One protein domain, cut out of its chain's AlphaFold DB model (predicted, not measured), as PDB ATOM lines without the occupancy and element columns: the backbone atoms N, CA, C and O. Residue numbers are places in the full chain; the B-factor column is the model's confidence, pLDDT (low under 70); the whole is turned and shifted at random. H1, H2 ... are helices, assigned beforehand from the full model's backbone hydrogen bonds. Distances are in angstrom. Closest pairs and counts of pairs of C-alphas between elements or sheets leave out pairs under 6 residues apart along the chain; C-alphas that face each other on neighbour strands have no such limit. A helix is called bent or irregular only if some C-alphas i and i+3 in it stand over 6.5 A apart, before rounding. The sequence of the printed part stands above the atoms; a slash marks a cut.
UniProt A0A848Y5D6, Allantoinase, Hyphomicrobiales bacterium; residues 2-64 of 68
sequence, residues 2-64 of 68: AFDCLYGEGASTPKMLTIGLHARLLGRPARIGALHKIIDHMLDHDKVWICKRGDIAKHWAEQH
ATOM      1  N   ALA A   2      46.521 173.317 102.700       97.62
ATOM      2  CA  ALA A   2      47.379 172.988 103.851       97.62
ATOM      3  C   ALA A   2      46.635 173.063 105.195       97.62
ATOM      4  O   ALA A   2      46.813 172.197 106.045       97.62
ATOM      5  N   PHE A   3      45.785 174.082 105.364       98.19
ATOM      6  CA  PHE A   3      44.910 174.193 106.528       98.19
ATOM      7  C   PHE A   3      43.959 172.994 106.628       98.19
ATOM      8  O   PHE A   3      43.971 172.329 107.650       98.19
ATOM      9  N   ASP A   4      43.217 172.672 105.564       98.12
ATOM     10  CA  ASP A   4      42.216 171.591 105.577       98.12
ATOM     11  C   ASP A   4      42.834 170.226 105.898       98.12
ATOM     12  O   ASP A   4      42.255 169.443 106.645       98.12
ATOM     13  N   CYS A   5      44.042 169.965 105.386       98.38
ATOM     14  CA  CYS A   5      44.798 168.759 105.708       98.38
ATOM     15  C   CYS A   5      45.090 168.670 107.217       98.38
ATOM     16  O   CYS A   5      44.704 167.705 107.874       98.38
ATOM     17  N   LEU A   6      45.701 169.716 107.790       98.50
ATOM     18  CA  LEU A   6      46.050 169.749 109.215       98.50
ATOM     19  C   LEU A   6      44.814 169.804 110.120       98.50
ATOM     20  O   LEU A   6      44.837 169.270 111.228       98.50
ATOM     21  N   TYR A   7      43.736 170.434 109.657       98.38
ATOM     22  CA  TYR A   7      42.461 170.479 110.360       98.38
ATOM     23  C   TYR A   7      41.824 169.084 110.423       98.38
ATOM     24  O   TYR A   7      41.395 168.654 111.492       98.38
ATOM     25  N   GLY A   8      41.857 168.335 109.314       98.31
ATOM     26  CA  GLY A   8      41.434 166.935 109.271       98.31
ATOM     27  C   GLY A   8      42.269 166.034 110.187       98.31
ATOM     28  O   GLY A   8      41.712 165.286 110.993       98.31
ATOM     29  N   GLU A   9      43.601 166.141 110.134       98.38
ATOM     30  CA  GLU A   9      44.505 165.417 111.048       98.38
ATOM     31  C   GLU A   9      44.250 165.777 112.523       98.38
ATOM     32  O   GLU A   9      44.337 164.920 113.411       98.38
ATOM     33  N   GLY A  10      43.879 167.035 112.782       97.88
ATOM     34  CA  GLY A  10      43.594 167.586 114.104       97.88
ATOM     35  C   GLY A  10      42.427 166.938 114.842       97.88
ATOM     36  O   GLY A  10      42.346 167.075 116.061       97.88
ATOM     37  N   ALA A  11      41.584 166.162 114.153       97.56
ATOM     38  CA  ALA A  11      40.579 165.322 114.804       97.56
ATOM     39  C   ALA A  11      41.199 164.286 115.760       97.56
ATOM     40  O   ALA A  11      40.558 163.892 116.733       97.56
ATOM     41  N   SER A  12      42.441 163.858 115.501       97.94
ATOM     42  CA  SER A  12      43.187 162.932 116.366       97.94
ATOM     43  C   SER A  12      44.477 163.534 116.911       97.94
ATOM     44  O   SER A  12      44.781 163.372 118.090       97.94
ATOM     45  N   THR A  13      45.243 164.227 116.067       97.81
ATOM     46  CA  THR A  13      46.580 164.699 116.426       97.81
ATOM     47  C   THR A  13      46.810 166.115 115.894       97.81
ATOM     48  O   THR A  13      47.424 166.273 114.835       97.81
ATOM     49  N   PRO A  14      46.378 167.158 116.628       97.69
ATOM     50  CA  PRO A  14      46.572 168.554 116.240       97.69
ATOM     51  C   PRO A  14      48.028 168.900 115.892       97.69
ATOM     52  O   PRO A  14      48.980 168.317 116.426       97.69
ATOM     53  N   LYS A  15      48.195 169.847 114.963       98.06
ATOM     54  CA  LYS A  15      49.481 170.360 114.464       98.06
ATOM     55  C   LYS A  15      49.409 171.873 114.275       98.06
ATOM     56  O   LYS A  15      48.329 172.454 114.243       98.06
ATOM     57  N   MET A  16      50.569 172.509 114.120       98.12
ATOM     58  CA  MET A  16      50.667 173.945 113.843       98.12
ATOM     59  C   MET A  16      50.900 174.233 112.356       98.12
ATOM     60  O   MET A  16      51.635 173.513 111.683       98.12
ATOM     61  N   LEU A  17      50.353 175.350 111.872       98.19
ATOM     62  CA  LEU A  17      50.634 175.915 110.552       98.19
ATOM     63  C   LEU A  17      51.294 177.288 110.710       98.19
ATOM     64  O   LEU A  17      50.804 178.138 111.447       98.19
ATOM     65  N   THR A  18      52.401 177.531 110.003       97.88
ATOM     66  CA  THR A  18      53.027 178.863 109.930       97.88
ATOM     67  C   THR A  18      52.726 179.508 108.582       97.88
ATOM     68  O   THR A  18      52.993 178.911 107.542       97.88
ATOM     69  N   ILE A  19      52.244 180.753 108.592       95.88
ATOM     70  CA  ILE A  19      51.993 181.542 107.379       95.88
ATOM     71  C   ILE A  19      52.994 182.701 107.336       95.88
ATOM     72  O   ILE A  19      52.944 183.622 108.149       95.88
ATOM     73  N   GLY A  20      53.939 182.644 106.397       96.00
ATOM     74  CA  GLY A  20      54.977 183.663 106.241       96.00
ATOM     75  C   GLY A  20      54.490 184.867 105.434       96.00
ATOM     76  O   GLY A  20      54.122 184.723 104.268       96.00
ATOM     77  N   LEU A  21      54.540 186.064 106.024       96.69
ATOM     78  CA  LEU A  21      54.110 187.304 105.372       96.69
ATOM     79  C   LEU A  21      55.286 188.258 105.155       96.69
ATOM     80  O   LEU A  21      56.115 188.462 106.034       96.69
ATOM     81  N   HIS A  22      55.322 188.896 103.985       97.56
ATOM     82  CA  HIS A  22      56.268 189.968 103.681       97.56
ATOM     83  C   HIS A  22      55.509 191.177 103.138       97.56
ATOM     84  O   HIS A  22      54.824 191.057 102.118       97.56
ATOM     85  N   ALA A  23      55.688 192.348 103.758       96.12
ATOM     86  CA  ALA A  23      54.964 193.574 103.403       96.12
ATOM     87  C   ALA A  23      55.070 193.916 101.904       96.12
ATOM     88  O   ALA A  23      54.060 194.130 101.238       96.12
ATOM     89  N   ARG A  24      56.284 193.843 101.335       96.44
ATOM     90  CA  ARG A  24      56.552 194.156  99.916       96.44
ATOM     91  C   ARG A  24      55.904 193.196  98.904       96.44
ATOM     92  O   ARG A  24      55.876 193.496  97.707       96.44
ATOM     93  N   LEU A  25      55.458 192.024  99.360       95.44
ATOM     94  CA  LEU A  25      54.845 190.995  98.520       95.44
ATOM     95  C   LEU A  25      53.337 190.953  98.745       95.44
ATOM     96  O   LEU A  25      52.580 191.245  97.825       95.44
ATOM     97  N   LEU A  26      52.907 190.602  99.957       95.81
ATOM     98  CA  LEU A  26      51.500 190.332 100.243       95.81
ATOM     99  C   LEU A  26      50.678 191.609 100.436       95.81
ATOM    100  O   LEU A  26      49.489 191.601 100.148       95.81
ATOM    101  N   GLY A  27      51.312 192.721 100.824       94.44
ATOM    102  CA  GLY A  27      50.647 194.019 100.968       94.44
ATOM    103  C   GLY A  27      50.233 194.669  99.643       94.44
ATOM    104  O   GLY A  27      49.616 195.729  99.647       94.44
ATOM    105  N   ARG A  28      50.564 194.067  98.492       96.81
ATOM    106  CA  ARG A  28      50.147 194.582  97.181       96.81
ATOM    107  C   ARG A  28      48.630 194.408  97.010       96.81
ATOM    108  O   ARG A  28      48.143 193.313  97.296       96.81
ATOM    109  N   PRO A  29      47.899 195.389  96.444       96.69
ATOM    110  CA  PRO A  29      46.446 195.292  96.245       96.69
ATOM    111  C   PRO A  29      45.998 194.014  95.521       96.69
ATOM    112  O   PRO A  29      45.027 193.382  95.915       96.69
ATOM    113  N   ALA A  30      46.771 193.563  94.528       96.81
ATOM    114  CA  ALA A  30      46.491 192.332  93.784       96.81
ATOM    115  C   ALA A  30      46.659 191.031  94.600       96.81
ATOM    116  O   ALA A  30      46.314 189.961  94.107       96.81
ATOM    117  N   ARG A  31      47.238 191.084  95.809       95.88
ATOM    118  CA  ARG A  31      47.562 189.900  96.629       95.88
ATOM    119  C   ARG A  31      46.927 189.917  98.013       95.88
ATOM    120  O   ARG A  31      46.623 188.845  98.527       95.88
ATOM    121  N   ILE A  32      46.688 191.090  98.600       97.12
ATOM    122  CA  ILE A  32      46.169 191.195  99.972       97.12
ATOM    123  C   ILE A  32      44.798 190.524 100.137       97.12
ATOM    124  O   ILE A  32      44.536 189.905 101.162       97.12
ATOM    125  N   GLY A  33      43.964 190.532  99.091       97.50
ATOM    126  CA  GLY A  33      42.668 189.848  99.109       97.50
ATOM    127  C   GLY A  33      42.767 188.332  99.322       97.50
ATOM    128  O   GLY A  33      41.843 187.740  99.870       97.50
ATOM    129  N   ALA A  34      43.883 187.693  98.951       95.25
ATOM    130  CA  ALA A  34      44.094 186.274  99.241       95.25
ATOM    131  C   ALA A  34      44.309 186.023 100.741       95.25
ATOM    132  O   ALA A  34      43.842 185.013 101.255       95.25
ATOM    133  N   LEU A  35      44.961 186.951 101.454       95.94
ATOM    134  CA  LEU A  35      45.133 186.846 102.904       95.94
ATOM    135  C   LEU A  35      43.790 186.917 103.629       95.94
ATOM    136  O   LEU A  35      43.558 186.109 104.518       95.94
ATOM    137  N   HIS A  36      42.908 187.837 103.223       95.69
ATOM    138  CA  HIS A  36      41.563 187.934 103.801       95.69
ATOM    139  C   HIS A  36      40.804 186.616 103.639       95.69
ATOM    140  O   HIS A  36      40.382 186.046 104.631       95.69
ATOM    141  N   LYS A  37      40.767 186.054 102.423       97.00
ATOM    142  CA  LYS A  37      40.103 184.765 102.165       97.00
ATOM    143  C   LYS A  37      40.657 183.618 103.011       97.00
ATOM    144  O   LYS A  37      39.896 182.767 103.444       97.00
ATOM    145  N   ILE A  38      41.974 183.578 103.230       95.88
ATOM    146  CA  ILE A  38      42.604 182.554 104.076       95.88
ATOM    147  C   ILE A  38      42.176 182.723 105.538       95.88
ATOM    148  O   ILE A  38      41.877 181.731 106.192       95.88
ATOM    149  N   ILE A  39      42.149 183.961 106.041       96.06
ATOM    150  CA  ILE A  39      41.714 184.254 107.413       96.06
ATOM    151  C   ILE A  39      40.231 183.917 107.580       96.06
ATOM    152  O   ILE A  39      39.892 183.203 108.516       96.06
ATOM    153  N   ASP A  40      39.377 184.363 106.659       97.69
ATOM    154  CA  ASP A  40      37.938 184.087 106.684       97.69
ATOM    155  C   ASP A  40      37.675 182.576 106.679       97.69
ATOM    156  O   ASP A  40      36.926 182.081 107.515       97.69
ATOM    157  N   HIS A  41      38.367 181.823 105.811       97.94
ATOM    158  CA  HIS A  41      38.276 180.360 105.771       97.94
ATOM    159  C   HIS A  41      38.652 179.716 107.109       97.94
ATOM    160  O   HIS A  41      37.958 178.822 107.573       97.94
ATOM    161  N   MET A  42      39.721 180.175 107.767       97.75
ATOM    162  CA  MET A  42      40.129 179.647 109.078       97.75
ATOM    163  C   MET A  42      39.143 180.004 110.194       97.75
ATOM    164  O   MET A  42      38.961 179.204 111.106       97.75
ATOM    165  N   LEU A  43      38.535 181.191 110.141       96.56
ATOM    166  CA  LEU A  43      37.577 181.659 111.146       96.56
ATOM    167  C   LEU A  43      36.196 181.000 111.021       96.56
ATOM    168  O   LEU A  43      35.462 180.981 112.002       96.56
ATOM    169  N   ASP A  44      35.862 180.442 109.856       97.94
ATOM    170  CA  ASP A  44      34.630 179.666 109.635       97.94
ATOM    171  C   ASP A  44      34.684 178.254 110.258       97.94
ATOM    172  O   ASP A  44      33.697 177.523 110.263       97.94
ATOM    173  N   HIS A  45      35.840 177.854 110.802       98.06
ATOM    174  CA  HIS A  45      36.038 176.564 111.457       98.06
ATOM    175  C   HIS A  45      36.190 176.732 112.973       98.06
ATOM    176  O   HIS A  45      36.954 177.567 113.461       98.06
ATOM    177  N   ASP A  46      35.518 175.873 113.736       96.81
ATOM    178  CA  ASP A  46      35.682 175.820 115.186       96.81
ATOM    179  C   ASP A  46      37.066 175.285 115.592       96.81
ATOM    180  O   ASP A  46      37.745 174.583 114.849       96.81
ATOM    181  N   LYS A  47      37.476 175.556 116.837       97.44
ATOM    182  CA  LYS A  47      38.696 174.989 117.457       97.44
ATOM    183  C   LYS A  47      40.009 175.335 116.734       97.44
ATOM    184  O   LYS A  47      41.005 174.625 116.880       97.44
ATOM    185  N   VAL A  48      40.050 176.459 116.022       98.12
ATOM    186  CA  VAL A  48      41.282 177.012 115.446       98.12
ATOM    187  C   VAL A  48      41.931 177.993 116.425       98.12
ATOM    188  O   VAL A  48      41.323 178.977 116.840       98.12
ATOM    189  N   TRP A  49      43.199 177.759 116.779       97.94
ATOM    190  CA  TRP A  49      43.962 178.661 117.647       97.94
ATOM    191  C   TRP A  49      44.884 179.585 116.840       97.94
ATOM    192  O   TRP A  49      46.003 179.221 116.478       97.94
ATOM    193  N   ILE A  50      44.423 180.812 116.581       97.06
ATOM    194  CA  ILE A  50      45.246 181.872 115.983       97.06
ATOM    195  C   ILE A  50      46.021 182.574 117.102       97.06
ATOM    196  O   ILE A  50      45.435 183.250 117.944       97.06
ATOM    197  N   CYS A  51      47.345 182.416 117.122       97.06
ATOM    198  CA  CYS A  51      48.178 182.860 118.240       97.06
ATOM    199  C   CYS A  51      49.541 183.412 117.819       97.06
ATOM    200  O   CYS A  51      49.998 183.247 116.681       97.06
ATOM    201  N   LYS A  52      50.218 184.080 118.759       98.19
ATOM    202  CA  LYS A  52      51.612 184.496 118.582       98.19
ATOM    203  C   LYS A  52      52.527 183.309 118.877       98.19
ATOM    204  O   LYS A  52      52.226 182.455 119.702       98.19
ATOM    205  N   ARG A  53      53.731 183.316 118.298       98.38
ATOM    206  CA  ARG A  53      54.748 182.282 118.584       98.38
ATOM    207  C   ARG A  53      55.115 182.195 120.073       98.38
ATOM    208  O   ARG A  53      55.433 181.112 120.547       98.38
ATOM    209  N   GLY A  54      55.058 183.315 120.801       98.56
ATOM    210  CA  GLY A  54      55.291 183.341 122.248       98.56
ATOM    211  C   GLY A  54      54.228 182.582 123.048       98.56
ATOM    212  O   GLY A  54      54.568 181.927 124.027       98.56
ATOM    213  N   ASP A  55      52.972 182.600 122.593       98.56
ATOM    214  CA  ASP A  55      51.882 181.875 123.252       98.56
ATOM    215  C   ASP A  55      52.065 180.360 123.079       98.56
ATOM    216  O   ASP A  55      51.892 179.607 124.032       98.56
ATOM    217  N   ILE A  56      52.508 179.921 121.893       98.38
ATOM    218  CA  ILE A  56      52.869 178.518 121.629       98.38
ATOM    219  C   ILE A  56      54.015 178.078 122.542       98.38
ATOM    220  O   ILE A  56      53.934 177.018 123.153       98.38
ATOM    221  N   ALA A  57      55.075 178.887 122.652       98.31
ATOM    222  CA  ALA A  57      56.219 178.561 123.502       98.31
ATOM    223  C   ALA A  57      55.808 178.408 124.974       98.31
ATOM    224  O   ALA A  57      56.216 177.450 125.629       98.31
ATOM    225  N   LYS A  58      54.956 179.315 125.470       98.38
ATOM    226  CA  LYS A  58      54.391 179.232 126.819       98.38
ATOM    227  C   LYS A  58      53.547 177.967 127.001       98.38
ATOM    228  O   LYS A  58      53.793 177.212 127.934       98.38
ATOM    229  N   HIS A  59      52.609 177.708 126.088       98.31
ATOM    230  CA  HIS A  59      51.770 176.508 126.117       98.31
ATOM    231  C   HIS A  59      52.609 175.224 126.130       98.31
ATOM    232  O   HIS A  59      52.337 174.318 126.910       98.31
ATOM    233  N   TRP A  60      53.659 175.164 125.308       98.19
ATOM    234  CA  TRP A  60      54.537 174.001 125.239       98.19
ATOM    235  C   TRP A  60      55.304 173.779 126.540       98.19
ATOM    236  O   TRP A  60      55.334 172.662 127.037       98.19
ATOM    237  N   ALA A  61      55.875 174.833 127.129       97.88
ATOM    238  CA  ALA A  61      56.571 174.727 128.410       97.88
ATOM    239  C   ALA A  61      55.643 174.273 129.554       97.88
ATOM    240  O   ALA A  61      56.086 173.563 130.452       97.88
ATOM    241  N   GLU A  62      54.369 174.675 129.520       97.88
ATOM    242  CA  GLU A  62      53.368 174.314 130.533       97.88
ATOM    243  C   GLU A  62      52.817 172.890 130.359       97.88
ATOM    244  O   GLU A  62      52.636 172.187 131.349       97.88
ATOM    245  N   GLN A  63      52.524 172.461 129.126       97.94
ATOM    246  CA  GLN A  63      51.893 171.159 128.845       97.94
ATOM    247  C   GLN A  63      52.898 170.032 128.573       97.94
ATOM    248  O   GLN A  63      52.575 168.856 128.737       97.94
ATOM    249  N   HIS A  64      54.113 170.383 128.157       97.12
ATOM    250  CA  HIS A  64      55.204 169.463 127.843       97.12
ATOM    251  C   HIS A  64      56.485 169.915 128.565       97.12
ATOM    252  O   HIS A  64      57.449 170.332 127.910       97.12
TER     253      HIS A  64
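AT A GLANCE: This is residues 2 to 64 of the 68 residues of the protein "Allantoinase" of Hyphomicrobiales bacterium (UniProt A0A848Y5D6). What shape is this? It is a loose, open frame: the longest helix, H3, makes one side, short H2 sits at its start, H1 comes near its end, and residues 57 to 64, mostly H4, stick out. What builds it? The 63 printed residues hold four helices, H1 to H4 in chain order, and no named strand: all helix. The whole is loose, with a radius of gyration of the C-alphas of 14.0 A, and spans 41 by 24 by 15 A.

HOW THE PARTS SIT: What is near H3, residues 29 to 43? H2, residues 23 to 26, only just touches its residues 31 to 35, with 3 pairs of C-alphas within 8 A, and only at the corner; the closest C-alphas, of Leu 26 and Ile 32, are 5.4 A apart. H1, residues 2 to 9, is close but not clearly touching: the closest C-alphas, of Phe 3 and Met 42, are 7.7 A apart, at a shallow tilt of 11 degrees, the same way. Where is H4, residues 53 to 63? It is apart from H1, H2 and H3. How are the backbones? Each O i to N i+4 pair is within hydrogen-bond range in H1 and H4, 8 of 11 in H3; H2 is too short for one.

IN THESE COORDINATES: How long are the helices? H3 measures 22.1 A, H4 15.4 A, H1 10.8 A and H2 5.7 A from first to last C-alpha; H3 is irregular, with C-alphas 30 and 33 7.0 A apart. Where are the anchors? C-alpha 2 is at (47.379, 172.988, 103.851) and C-alpha 63 at (51.893, 171.159, 128.845).

THE WHOLE: How far does it reach? The two C-alphas farthest apart, of Ala 30 and His 64, are 41.9 A apart. Are there cuts or weak places? The printed part has no cut, the link from H1 to H2 is long, and no printed residue is under 70 in pLDDT.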